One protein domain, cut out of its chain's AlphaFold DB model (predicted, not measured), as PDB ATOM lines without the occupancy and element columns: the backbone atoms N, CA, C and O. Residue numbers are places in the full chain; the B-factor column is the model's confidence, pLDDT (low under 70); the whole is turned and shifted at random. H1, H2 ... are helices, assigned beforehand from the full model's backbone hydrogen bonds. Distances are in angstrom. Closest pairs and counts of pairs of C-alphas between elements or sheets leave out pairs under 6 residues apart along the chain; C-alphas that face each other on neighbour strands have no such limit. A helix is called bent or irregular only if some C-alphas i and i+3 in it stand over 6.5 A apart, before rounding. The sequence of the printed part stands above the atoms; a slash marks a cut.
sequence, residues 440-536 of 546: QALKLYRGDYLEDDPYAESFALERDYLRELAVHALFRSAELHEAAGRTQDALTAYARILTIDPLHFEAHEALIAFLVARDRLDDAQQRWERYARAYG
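AT A GLANCE: This is residues 440 to 536 of the 546 residues of the protein "Transcriptional regulatory protein, C terminal" of Deinococcus reticulitermitis (UniProt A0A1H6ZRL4). What shape is it? Helices H2 to H5 zigzag side by side in a flat body, with short H1 near H2. H2, H3 and H4 form an up-and-down bundle, each running against the one before. How large? The printed part has 97 residues, 74 of them in five named helices, with no named strand; its class is all helix, and it is only just compact, close to loose: radius of gyration of the C-alphas 14.7 A, spans 46 by 35 by 16 A.

HOW THE PARTS SIT: What touches? H1, residues 440 to 444, is close to but not clearly touching H2, residues 457 to 483. H2 forms a hairpin with H3, residues 487 to 500, closest C-alphas 478 and 490, 4.2 A. And the backbones? Every O i to N i+4 pair is within hydrogen-bond range in H3, 21 of 23 in H2, and 0 of 1 in H1, against 2 of 2 O i to N i+3.

IN THESE COORDINATES: Where is H1? It begins at C-alpha 440, (138.416, 133.664, 163.221). And the rest? H2, 39.7 A long, is irregular, C-alphas 458 and 461 being 7.5 A apart; H4, residues 505 to 517, and H5, residues 521 to 535, form a hairpin.

THE WHOLE: Any cut? The printed part has no cut. Which link is long? H1 to H2, with Pro 454 under pLDDT 70.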
ATOM      1  N   GLN A 440     138.615 134.491 162.029       82.69
ATOM      2  CA  GLN A 440     138.416 133.664 163.221       82.69
ATOM      3  C   GLN A 440     137.072 133.960 163.896       82.69
ATOM      4  O   GLN A 440     136.345 133.014 164.201       82.69
ATOM      5  N   ALA A 441     136.698 135.235 164.049       82.44
ATOM      6  CA  ALA A 441     135.397 135.623 164.596       82.44
ATOM      7  C   ALA A 441     134.254 135.025 163.761       82.44
ATOM      8  O   ALA A 441     133.394 134.296 164.254       82.44
ATOM      9  N   LEU A 442     134.300 135.228 162.447       88.44
ATOM     10  CA  LEU A 442     133.279 134.761 161.514       88.44
ATOM     11  C   LEU A 442     133.207 133.229 161.399       88.44
ATOM     12  O   LEU A 442     132.231 132.715 160.857       88.44
ATOM     13  N   LYS A 443     134.196 132.467 161.887       84.69
ATOM     14  CA  LYS A 443     134.075 131.002 162.033       84.69
ATOM     15  C   LYS A 443     133.213 130.603 163.232       84.69
ATOM     16  O   LYS A 443     132.616 129.527 163.201       84.69
ATOM     17  N   LEU A 444     133.151 131.436 164.271       81.19
ATOM     18  CA  LEU A 444     132.287 131.224 165.435       81.19
ATOM     19  C   LEU A 444     130.825 131.544 165.096       81.19
ATOM     20  O   LEU A 444     129.937 130.783 165.482       81.19
ATOM     21  N   TYR A 445     130.591 132.597 164.303       87.25
ATOM     22  CA  TYR A 445     129.264 132.996 163.820       87.25
ATOM     23  C   TYR A 445     128.726 132.021 162.756       87.25
ATOM     24  O   TYR A 445     128.908 132.205 161.547       87.25
ATOM     25  N   ARG A 446     128.091 130.937 163.212       80.44
ATOM     26  CA  ARG A 446     127.532 129.860 162.366       80.44
ATOM     27  C   ARG A 446     126.046 130.031 162.039       80.44
ATOM     28  O   ARG A 446     125.546 129.327 161.172       80.44
ATOM     29  N   GLY A 447     125.380 130.943 162.730       79.56
ATOM     30  CA  GLY A 447     123.956 131.238 162.649       79.56
ATOM     31  C   GLY A 447     123.624 132.323 163.670       79.56
ATOM     32  O   GLY A 447     124.497 132.726 164.448       79.56
ATOM     33  N   ASP A 448     122.381 132.788 163.669       86.06
ATOM     34  CA  ASP A 448     121.944 133.822 164.603       86.06
ATOM     35  C   ASP A 448     122.088 133.374 166.067       86.06
ATOM     36  O   ASP A 448     122.073 132.185 166.397       86.06
ATOM     37  N   TYR A 449     122.233 134.347 166.967       86.81
ATOM     38  CA  TYR A 449     122.298 134.084 168.401       86.81
ATOM     39  C   TYR A 449     121.007 133.417 168.900       86.81
ATOM     40  O   TYR A 449     119.906 133.963 168.733       86.81
ATOM     41  N   LEU A 450     121.159 132.250 169.536       86.81
ATOM     42  CA  LEU A 450     120.068 131.389 170.004       86.81
ATOM     43  C   LEU A 450     119.018 131.163 168.906       86.81
ATOM     44  O   LEU A 450     117.833 131.463 169.085       86.81
ATOM     45  N   GLU A 451     119.466 130.646 167.761       80.38
ATOM     46  CA  GLU A 451     118.643 130.414 166.563       80.38
ATOM     47  C   GLU A 451     117.450 129.477 166.822       80.38
ATOM     48  O   GLU A 451     116.428 129.577 166.149       80.38
ATOM     49  N   ASP A 452     117.536 128.622 167.847       77.69
ATOM     50  CA  ASP A 452     116.440 127.734 168.254       77.69
ATOM     51  C   ASP A 452     115.225 128.494 168.839       77.69
ATOM     52  O   ASP A 452     114.137 127.924 168.936       77.69
ATOM     53  N   ASP A 453     115.384 129.766 169.232       82.00
ATOM     54  CA  ASP A 453     114.336 130.606 169.832       82.00
ATOM     55  C   ASP A 453     114.122 131.927 169.051       82.00
ATOM     56  O   ASP A 453     114.240 133.022 169.621       82.00
ATOM     57  N   PRO A 454     113.778 131.888 167.750       69.31
ATOM     58  CA  PRO A 454     113.820 133.061 166.869       69.31
ATOM     59  C   PRO A 454     112.847 134.182 167.272       69.31
ATOM     60  O   PRO A 454     113.111 135.347 166.997       69.31
ATOM     61  N   TYR A 455     111.765 133.872 167.990       77.56
ATOM     62  CA  TYR A 455     110.744 134.850 168.399       77.56
ATOM     63  C   TYR A 455     110.822 135.258 169.878       77.56
ATOM     64  O   TYR A 455     109.936 135.952 170.372       77.56
ATOM     65  N   ALA A 456     111.841 134.813 170.617       81.06
ATOM     66  CA  ALA A 456     111.976 135.156 172.029       81.06
ATOM     67  C   ALA A 456     112.500 136.593 172.210       81.06
ATOM     68  O   ALA A 456     113.677 136.868 171.970       81.06
ATOM     69  N   GLU A 457     111.646 137.493 172.706       75.38
ATOM     70  CA  GLU A 457     111.989 138.905 172.956       75.38
ATOM     71  C   GLU A 457     113.192 139.071 173.897       75.38
ATOM     72  O   GLU A 457     114.020 139.957 173.700       75.38
ATOM     73  N   SER A 458     113.347 138.164 174.868       75.69
ATOM     74  CA  SER A 458     114.472 138.142 175.812       75.69
ATOM     75  C   SER A 458     115.850 138.093 175.143       75.69
ATOM     76  O   SER A 458     116.834 138.473 175.780       75.69
ATOM     77  N   PHE A 459     115.928 137.623 173.892       82.00
ATOM     78  CA  PHE A 459     117.173 137.445 173.139       82.00
ATOM     79  C   PHE A 459     117.288 138.377 171.929       82.00
ATOM     80  O   PHE A 459     118.369 138.466 171.358       82.00
ATOM     81  N   ALA A 460     116.208 139.068 171.544       76.44
ATOM     82  CA  ALA A 460     116.146 139.846 170.306       76.44
ATOM     83  C   ALA A 460     117.253 140.908 170.232       76.44
ATOM     84  O   ALA A 460     118.022 140.921 169.280       76.44
ATOM     85  N   LEU A 461     117.409 141.709 171.291       72.75
ATOM     86  CA  LEU A 461     118.426 142.762 171.340       72.75
ATOM     87  C   LEU A 461     119.856 142.215 171.201       72.75
ATOM     88  O   LEU A 461     120.673 142.794 170.495       72.75
ATOM     89  N   GLU A 462     120.154 141.105 171.880       77.62
ATOM     90  CA  GLU A 462     121.485 140.490 171.837       77.62
ATOM     91  C   GLU A 462     121.763 139.880 170.460       77.62
ATOM     92  O   GLU A 462     122.858 140.011 169.918       77.62
ATOM     93  N   ARG A 463     120.746 139.253 169.863       84.31
ATOM     94  CA  ARG A 463     120.829 138.697 168.516       84.31
ATOM     95  C   ARG A 463     121.075 139.773 167.476       84.31
ATOM     96  O   ARG A 463     121.951 139.589 166.638       84.31
ATOM     97  N   ASP A 464     120.323 140.864 167.535       77.69
ATOM     98  CA  ASP A 464     120.459 141.962 166.584       77.69
ATOM     99  C   ASP A 464     121.845 142.606 166.706       77.69
ATOM    100  O   ASP A 464     122.533 142.746 165.698       77.69
ATOM    101  N   TYR A 465     122.322 142.854 167.930       78.00
ATOM    102  CA  TYR A 465     123.677 143.358 168.164       78.00
ATOM    103  C   TYR A 465     124.769 142.437 167.592       78.00
ATOM    104  O   TYR A 465     125.651 142.887 166.858       78.00
ATOM    105  N   LEU A 466     124.732 141.137 167.903       80.94
ATOM    106  CA  LEU A 466     125.772 140.214 167.438       80.94
ATOM    107  C   LEU A 466     125.714 140.008 165.917       80.94
ATOM    108  O   LEU A 466     126.754 139.794 165.287       80.94
ATOM    109  N   ARG A 467     124.521 140.114 165.317       87.62
ATOM    110  CA  ARG A 467     124.342 140.134 163.863       87.62
ATOM    111  C   ARG A 467     124.985 141.377 163.250       87.62
ATOM    112  O   ARG A 467     125.737 141.246 162.286       87.62
ATOM    113  N   GLU A 468     124.742 142.555 163.822       82.25
ATOM    114  CA  GLU A 468     125.356 143.814 163.382       82.25
ATOM    115  C   GLU A 468     126.887 143.751 163.449       82.25
ATOM    116  O   GLU A 468     127.554 144.135 162.489       82.25
ATOM    117  N   LEU A 469     127.462 143.180 164.514       77.75
ATOM    118  CA  LEU A 469     128.910 142.966 164.602       77.75
ATOM    119  C   LEU A 469     129.447 142.038 163.505       77.75
ATOM    120  O   LEU A 469     130.506 142.304 162.934       77.75
ATOM    121  N   ALA A 470     128.738 140.948 163.196       86.38
ATOM    122  CA  ALA A 470     129.144 140.034 162.131       86.38
ATOM    123  C   ALA A 470     129.106 140.720 160.759       86.38
ATOM    124  O   ALA A 470     130.016 140.539 159.947       86.38
ATOM    125  N   VAL A 471     128.082 141.538 160.513       87.81
ATOM    126  CA  VAL A 471     127.951 142.341 159.295       87.81
ATOM    127  C   VAL A 471     129.061 143.391 159.202       87.81
ATOM    128  O   VAL A 471     129.717 143.482 158.165       87.81
ATOM    129  N   HIS A 472     129.336 144.119 160.285       89.44
ATOM    130  CA  HIS A 472     130.446 145.074 160.378       89.44
ATOM    131  C   HIS A 472     131.789 144.420 160.027       89.44
ATOM    132  O   HIS A 472     132.510 144.904 159.153       89.44
ATOM    133  N   ALA A 473     132.089 143.266 160.624       84.38
ATOM    134  CA  ALA A 473     133.315 142.512 160.357       84.38
ATOM    135  C   ALA A 473     133.470 142.133 158.878       84.38
ATOM    136  O   ALA A 473     134.570 142.166 158.323       84.38
ATOM    137  N   LEU A 474     132.363 141.758 158.231       91.75
ATOM    138  CA  LEU A 474     132.338 141.414 156.812       91.75
ATOM    139  C   LEU A 474     132.530 142.641 155.920       91.75
ATOM    140  O   LEU A 474     133.262 142.534 154.938       91.75
ATOM    141  N   PHE A 475     131.951 143.794 156.265       92.44
ATOM    142  CA  PHE A 475     132.205 145.049 155.548       92.44
ATOM    143  C   PHE A 475     133.675 145.444 155.636       92.44
ATOM    144  O   PHE A 475     134.320 145.650 154.611       92.44
ATOM    145  N   ARG A 476     134.237 145.456 156.848       93.38
ATOM    146  CA  ARG A 476     135.660 145.752 157.064       93.38
ATOM    147  C   ARG A 476     136.564 144.770 156.329       93.38
ATOM    148  O   ARG A 476     137.551 145.178 155.719       93.38
ATOM    149  N   SER A 477     136.206 143.487 156.327       94.56
ATOM    150  CA  SER A 477     136.928 142.481 155.547       94.56
ATOM    151  C   SER A 477     136.851 142.769 154.047       94.56
ATOM    152  O   SER A 477     137.878 142.716 153.374       94.56
ATOM    153  N   ALA A 478     135.672 143.115 153.519       94.31
ATOM    154  CA  ALA A 478     135.500 143.467 152.112       94.31
ATOM    155  C   ALA A 478     136.387 144.659 151.729       94.31
ATOM    156  O   ALA A 478     137.204 144.525 150.825       94.31
ATOM    157  N   GLU A 479     136.333 145.759 152.482       92.88
ATOM    158  CA  GLU A 479     137.150 146.960 152.257       92.88
ATOM    159  C   GLU A 479     138.659 146.655 152.249       92.88
ATOM    160  O   GLU A 479     139.399 147.127 151.381       92.88
ATOM    161  N   LEU A 480     139.132 145.825 153.185       94.12
ATOM    162  CA  LEU A 480     140.535 145.405 153.246       94.12
ATOM    163  C   LEU A 480     140.924 144.520 152.052       94.12
ATOM    164  O   LEU A 480     142.008 144.688 151.484       94.12
ATOM    165  N   HIS A 481     140.048 143.606 151.632       94.81
ATOM    166  CA  HIS A 481     140.259 142.797 150.433       94.81
ATOM    167  C   HIS A 481     140.269 143.653 149.162       94.81
ATOM    168  O   HIS A 481     141.105 143.424 148.286       94.81
ATOM    169  N   GLU A 482     139.401 144.662 149.065       93.94
ATOM    170  CA  GLU A 482     139.376 145.615 147.954       93.94
ATOM    171  C   GLU A 482     140.675 146.411 147.857       93.94
ATOM    172  O   GLU A 482     141.281 146.468 146.782       93.94
ATOM    173  N   ALA A 483     141.137 146.964 148.982       92.88
ATOM    174  CA  ALA A 483     142.398 147.693 149.062       92.88
ATOM    175  C   ALA A 483     143.598 146.810 148.673       92.88
ATOM    176  O   ALA A 483     144.546 147.285 148.047       92.88
ATOM    177  N   ALA A 484     143.535 145.513 148.985       92.94
ATOM    178  CA  ALA A 484     144.543 144.524 148.610       92.94
ATOM    179  C   ALA A 484     144.379 143.959 147.179       92.94
ATOM    180  O   ALA A 484     145.152 143.090 146.777       92.94
ATOM    181  N   GLY A 485     143.371 144.394 146.411       92.75
ATOM    182  CA  GLY A 485     143.086 143.886 145.060       92.75
ATOM    183  C   GLY A 485     142.509 142.462 145.009       92.75
ATOM    184  O   GLY A 485     142.411 141.865 143.934       92.75
ATOM    185  N   ARG A 486     142.096 141.900 146.151       93.94
ATOM    186  CA  ARG A 486     141.577 140.531 146.304       93.94
ATOM    187  C   ARG A 486     140.087 140.466 145.975       93.94
ATOM    188  O   ARG A 486     139.232 140.262 146.832       93.94
ATOM    189  N   THR A 487     139.786 140.636 144.692       90.94
ATOM    190  CA  THR A 487     138.414 140.801 144.178       90.94
ATOM    191  C   THR A 487     137.460 139.681 144.602       90.94
ATOM    192  O   THR A 487     136.334 139.949 145.011       90.94
ATOM    193  N   GLN A 488     137.895 138.420 144.529       89.88
ATOM    194  CA  GLN A 488     137.025 137.284 144.841       89.88
ATOM    195  C   GLN A 488     136.672 137.200 146.336       89.88
ATOM    196  O   GLN A 488     135.550 136.827 146.687       89.88
ATOM    197  N   ASP A 489     137.603 137.581 147.209       90.38
ATOM    198  CA  ASP A 489     137.387 137.570 148.654       90.38
ATOM    199  C   ASP A 489     136.424 138.691 149.071       90.38
ATOM    200  O   ASP A 489     135.501 138.449 149.846       90.38
ATOM    201  N   ALA A 490     136.556 139.884 148.474       93.12
ATOM    202  CA  ALA A 490     135.619 140.990 148.679       93.12
ATOM    203  C   ALA A 490     134.183 140.613 148.263       93.12
ATOM    204  O   ALA A 490     133.241 140.797 149.034       93.12
ATOM    205  N   LEU A 491     134.009 139.988 147.089       88.56
ATOM    206  CA  LEU A 491     132.698 139.477 146.653       88.56
ATOM    207  C   LEU A 491     132.122 138.452 147.632       88.56
ATOM    208  O   LEU A 491     130.921 138.464 147.902       88.56
ATOM    209  N   THR A 492     132.971 137.572 148.163       88.81
ATOM    210  CA  THR A 492     132.563 136.551 149.135       88.81
ATOM    211  C   THR A 492     132.094 137.193 150.440       88.81
ATOM    212  O   THR A 492     131.072 136.778 150.991       88.81
ATOM    213  N   ALA A 493     132.789 138.231 150.911       88.88
ATOM    214  CA  ALA A 493     132.402 138.983 152.099       88.88
ATOM    215  C   ALA A 493     131.036 139.674 151.918       88.88
ATOM    216  O   ALA A 493     130.134 139.453 152.730       88.88
ATOM    217  N   TYR A 494     130.827 140.398 150.813       88.69
ATOM    218  CA  TYR A 494     129.533 141.024 150.510       88.69
ATOM    219  C   TYR A 494     128.394 140.011 150.355       88.69
ATOM    220  O   TYR A 494     127.308 140.192 150.908       88.69
ATOM    221  N   ALA A 495     128.629 138.910 149.640       82.75
ATOM    222  CA  ALA A 495     127.634 137.852 149.480       82.75
ATOM    223  C   ALA A 495     127.240 137.228 150.826       82.75
ATOM    224  O   ALA A 495     126.076 136.868 151.027       82.75
ATOM    225  N   ARG A 496     128.189 137.125 151.762       88.25
ATOM    226  CA  ARG A 496     127.923 136.614 153.102       88.25
ATOM    227  C   ARG A 496     127.094 137.588 153.941       88.25
ATOM    228  O   ARG A 496     126.177 137.115 154.605       88.25
ATOM    229  N   ILE A 497     127.317 138.905 153.849       90.19
ATOM    230  CA  ILE A 497     126.436 139.910 154.492       90.19
ATOM    231  C   ILE A 497     124.998 139.691 154.033       90.19
ATOM    232  O   ILE A 497     124.092 139.548 154.841       90.19
ATOM    233  N   LEU A 498     124.816 139.547 152.725       86.00
ATOM    234  CA  LEU A 498     123.514 139.402 152.082       86.00
ATOM    235  C   LEU A 498     122.877 138.014 152.275       86.00
ATOM    236  O   LEU A 498     121.744 137.785 151.853       86.00
ATOM    237  N   THR A 499     123.613 137.081 152.877       84.19
ATOM    238  CA  THR A 499     123.082 135.802 153.360       84.19
ATOM    239  C   THR A 499     122.555 135.939 154.789       84.19
ATOM    240  O   THR A 499     121.554 135.315 155.121       84.19
ATOM    241  N   ILE A 500     123.220 136.756 155.613       85.00
ATOM    242  CA  ILE A 500     122.830 137.059 156.998       85.00
ATOM    243  C   ILE A 500     121.627 138.009 157.020       85.00
ATOM    244  O   ILE A 500     120.640 137.740 157.694       85.00
ATOM    245  N   ASP A 501     121.696 139.091 156.247       80.56
ATOM    246  CA  ASP A 501     120.619 140.056 156.062       80.56
ATOM    247  C   ASP A 501     120.384 140.297 154.558       80.56
ATOM    248  O   ASP A 501     121.056 141.117 153.920       80.56
ATOM    249  N   PRO A 502     119.419 139.578 153.953       82.44
ATOM    250  CA  PRO A 502     119.100 139.708 152.533       82.44
ATOM    251  C   PRO A 502     118.622 141.097 152.099       82.44
ATOM    252  O   PRO A 502     118.672 141.401 150.901       82.44
ATOM    253  N   LEU A 503     118.135 141.920 153.031       81.62
ATOM    254  CA  LEU A 503     117.592 143.250 152.754       81.62
ATOM    255  C   LEU A 503     118.552 144.378 153.152       81.62
ATOM    256  O   LEU A 503     118.185 145.542 152.982       81.62
ATOM    257  N   HIS A 504     119.776 144.051 153.582       83.94
ATOM    258  CA  HIS A 504     120.767 145.033 154.009       83.94
ATOM    259  C   HIS A 504     121.125 146.009 152.886       83.94
ATOM    260  O   HIS A 504     121.846 145.679 151.938       83.94
ATOM    261  N   PHE A 505     120.637 147.237 153.012       84.31
ATOM    262  CA  PHE A 505     120.689 148.246 151.962       84.31
ATOM    263  C   PHE A 505     122.128 148.603 151.561       84.31
ATOM    264  O   PHE A 505     122.507 148.466 150.396       84.31
ATOM    265  N   GLU A 506     122.954 148.962 152.540       85.56
ATOM    266  CA  GLU A 506     124.341 149.392 152.351       85.56
ATOM    267  C   GLU A 506     125.195 148.292 151.708       85.56
ATOM    268  O   GLU A 506     126.129 148.582 150.964       85.56
ATOM    269  N   ALA A 507     124.868 147.018 151.947       86.62
ATOM    270  CA  ALA A 507     125.614 145.892 151.397       86.62
ATOM    271  C   ALA A 507     125.294 145.672 149.917       86.62
ATOM    272  O   ALA A 507     126.184 145.345 149.131       86.62
ATOM    273  N   HIS A 508     124.032 145.872 149.517       87.75
ATOM    274  CA  HIS A 508     123.660 145.884 148.101       87.75
ATOM    275  C   HIS A 508     124.308 147.061 147.375       87.75
ATOM    276  O   HIS A 508     124.859 146.857 146.296       87.75
ATOM    277  N   GLU A 509     124.284 148.257 147.968       88.25
ATOM    278  CA  GLU A 509     124.911 149.454 147.398       88.25
ATOM    279  C   GLU A 509     126.421 149.260 147.206       88.25
ATOM    280  O   GLU A 509     126.923 149.416 146.091       88.25
ATOM    281  N   ALA A 510     127.131 148.848 148.261       89.50
ATOM    282  CA  ALA A 510     128.573 148.631 148.222       89.50
ATOM    283  C   ALA A 510     128.966 147.559 147.195       89.50
ATOM    284  O   ALA A 510     129.868 147.781 146.388       89.50
ATOM    285  N   LEU A 511     128.244 146.432 147.145       91.62
ATOM    286  CA  LEU A 511     128.511 145.367 146.175       91.62
ATOM    287  C   LEU A 511     128.283 145.823 144.725       91.62
ATOM    288  O   LEU A 511     129.082 145.504 143.846       91.62
ATOM    289  N   ILE A 512     127.201 146.558 144.457       90.88
ATOM    290  CA  ILE A 512     126.904 147.072 143.112       90.88
ATOM    291  C   ILE A 512     127.969 148.089 142.692       90.88
ATOM    292  O   ILE A 512     128.512 147.977 141.591       90.88
ATOM    293  N   ALA A 513     128.317 149.032 143.571       90.19
ATOM    294  CA  ALA A 513     129.371 150.012 143.317       90.19
ATOM    295  C   ALA A 513     130.722 149.330 143.047       90.19
ATOM    296  O   ALA A 513     131.415 149.678 142.087       90.19
ATOM    297  N   PHE A 514     131.058 148.307 143.837       90.75
ATOM    298  CA  PHE A 514     132.266 147.509 143.664       90.75
ATOM    299  C   PHE A 514     132.312 146.800 142.299       90.75
ATOM    300  O   PHE A 514     133.334 146.849 141.611       90.75
ATOM    301  N   LEU A 515     131.209 146.179 141.864       90.75
ATOM    302  CA  LEU A 515     131.115 145.509 140.559       90.75
ATOM    303  C   LEU A 515     131.256 146.494 139.390       90.75
ATOM    304  O   LEU A 515     131.991 146.216 138.440       90.75
ATOM    305  N   VAL A 516     130.607 147.661 139.474       91.50
ATOM    306  CA  VAL A 516     130.701 148.722 138.455       91.50
ATOM    307  C   VAL A 516     132.128 149.249 138.338       91.50
ATOM    308  O   VAL A 516     132.646 149.368 137.230       91.50
ATOM    309  N   ALA A 517     132.809 149.494 139.462       89.62
ATOM    310  CA  ALA A 517     134.197 149.957 139.467       89.62
ATOM    311  C   ALA A 517     135.175 148.971 138.793       89.62
ATOM    312  O   ALA A 517     136.293 149.353 138.443       89.62
ATOM    313  N   ARG A 518     134.769 147.706 138.609       89.88
ATOM    314  CA  ARG A 518     135.543 146.636 137.957       89.88
ATOM    315  C   ARG A 518     134.981 146.202 136.605       89.88
ATOM    316  O   ARG A 518     135.352 145.134 136.128       89.88
ATOM    317  N   ASP A 519     134.123 147.024 136.004       90.50
ATOM    318  CA  ASP A 519     133.528 146.810 134.677       90.50
ATOM    319  C   ASP A 519     132.693 145.515 134.567       90.50
ATOM    320  O   ASP A 519     132.507 144.944 133.495       90.50
ATOM    321  N   ARG A 520     132.151 145.034 135.697       90.25
ATOM    322  CA  ARG A 520     131.252 143.867 135.765       90.25
ATOM    323  C   ARG A 520     129.783 144.298 135.738       90.25
ATOM    324  O   ARG A 520     129.020 144.025 136.666       90.25
ATOM    325  N   LEU A 521     129.397 145.010 134.681       87.00
ATOM    326  CA  LEU A 521     128.092 145.679 134.576       87.00
ATOM    327  C   LEU A 521     126.901 144.706 134.584       87.00
ATOM    328  O   LEU A 521     125.910 144.970 135.264       87.00
ATOM    329  N   ASP A 522     127.018 143.558 133.914       89.06
ATOM    330  CA  ASP A 522     125.951 142.548 133.872       89.06
ATOM    331  C   ASP A 522     125.656 141.962 135.265       89.06
ATOM    332  O   ASP A 522     124.497 141.768 135.639       89.06
ATOM    333  N   ASP A 523     126.699 141.725 136.069       87.06
ATOM    334  CA  ASP A 523     126.561 141.208 137.436       87.06
ATOM    335  C   ASP A 523     125.947 142.257 138.371       87.06
ATOM    336  O   ASP A 523     125.110 141.932 139.220       87.06
ATOM    337  N   ALA A 524     126.336 143.524 138.202       88.56
ATOM    338  CA  ALA A 524     125.769 144.646 138.942       88.56
ATOM    339  C   ALA A 524     124.267 144.804 138.647       88.56
ATOM    340  O   ALA A 524     123.464 144.940 139.576       88.56
ATOM    341  N   GLN A 525     123.872 144.710 137.372       87.31
ATOM    342  CA  GLN A 525     122.469 144.767 136.961       87.31
ATOM    343  C   GLN A 525     121.662 143.599 137.543       87.31
ATOM    344  O   GLN A 525     120.616 143.820 138.157       87.31
ATOM    345  N   GLN A 526     122.160 142.365 137.430       87.12
ATOM    346  CA  GLN A 526     121.493 141.197 138.017       87.12
ATOM    347  C   GLN A 526     121.329 141.334 139.536       87.12
ATOM    348  O   GLN A 526     120.298 140.939 140.097       87.12
ATOM    349  N   ARG A 527     122.326 141.907 140.225       86.06
ATOM    350  CA  ARG A 527     122.245 142.149 141.669       86.06
ATOM    351  C   ARG A 527     121.161 143.166 142.010       86.06
ATOM    352  O   ARG A 527     120.355 142.894 142.902       86.06
ATOM    353  N   TRP A 528     121.109 144.282 141.285       85.69
ATOM    354  CA  TRP A 528     120.079 145.308 141.444       85.69
ATOM    355  C   TRP A 528     118.669 144.751 141.221       85.69
ATOM    356  O   TRP A 528     117.787 144.939 142.059       85.69
ATOM    357  N   GLU A 529     118.455 143.998 140.141       85.75
ATOM    358  CA  GLU A 529     117.155 143.389 139.830       85.75
ATOM    359  C   GLU A 529     116.695 142.423 140.930       85.75
ATOM    360  O   GLU A 529     115.520 142.412 141.317       85.75
ATOM    361  N   ARG A 530     117.624 141.628 141.478       83.06
ATOM    362  CA  ARG A 530     117.338 140.727 142.599       83.06
ATOM    363  C   ARG A 530     116.980 141.500 143.866       83.06
ATOM    364  O   ARG A 530     116.062 141.082 144.574       83.06
ATOM    365  N   TYR A 531     117.671 142.605 144.138       85.62
ATOM    366  CA  TYR A 531     117.389 143.453 145.291       85.62
ATOM    367  C   TYR A 531     116.018 144.133 145.183       85.62
ATOM    368  O   TYR A 531     115.197 143.990 146.086       85.62
ATOM    369  N   ALA A 532     115.723 144.773 144.050       83.56
ATOM    370  CA  ALA A 532     114.437 145.418 143.788       83.56
ATOM    371  C   ALA A 532     113.257 144.442 143.937       83.56
ATOM    372  O   ALA A 532     112.233 144.757 144.547       83.56
ATOM    373  N   ARG A 533     113.424 143.202 143.452       83.25
ATOM    374  CA  ARG A 533     112.420 142.146 143.626       83.25
ATOM    375  C   ARG A 533     112.221 141.762 145.094       83.25
ATOM    376  O   ARG A 533     111.080 141.583 145.503       83.25
ATOM    377  N   ALA A 534     113.299 141.626 145.868       78.19
ATOM    378  CA  ALA A 534     113.222 141.292 147.292       78.19
ATOM    379  C   ALA A 534     112.611 142.431 148.130       78.19
ATOM    380  O   ALA A 534     111.884 142.164 149.080       78.19
ATOM    381  N   TYR A 535     112.864 143.684 147.746       79.56
ATOM    382  CA  TYR A 535     112.330 144.878 148.403       79.56
ATOM    383  C   TYR A 535     110.838 145.127 148.105       79.56
ATOM    384  O   TYR A 535     110.153 145.792 148.875       79.56
ATOM    385  N   GLY A 536     110.308 144.589 147.000       79.12
ATOM    386  CA  GLY A 536     108.911 144.786 146.592       79.12
ATOM    387  C   GLY A 536     108.657 146.090 145.824       79.12
ATOM    388  O   GLY A 536     107.521 146.556 145.768       79.12
TER     389      GLY A 536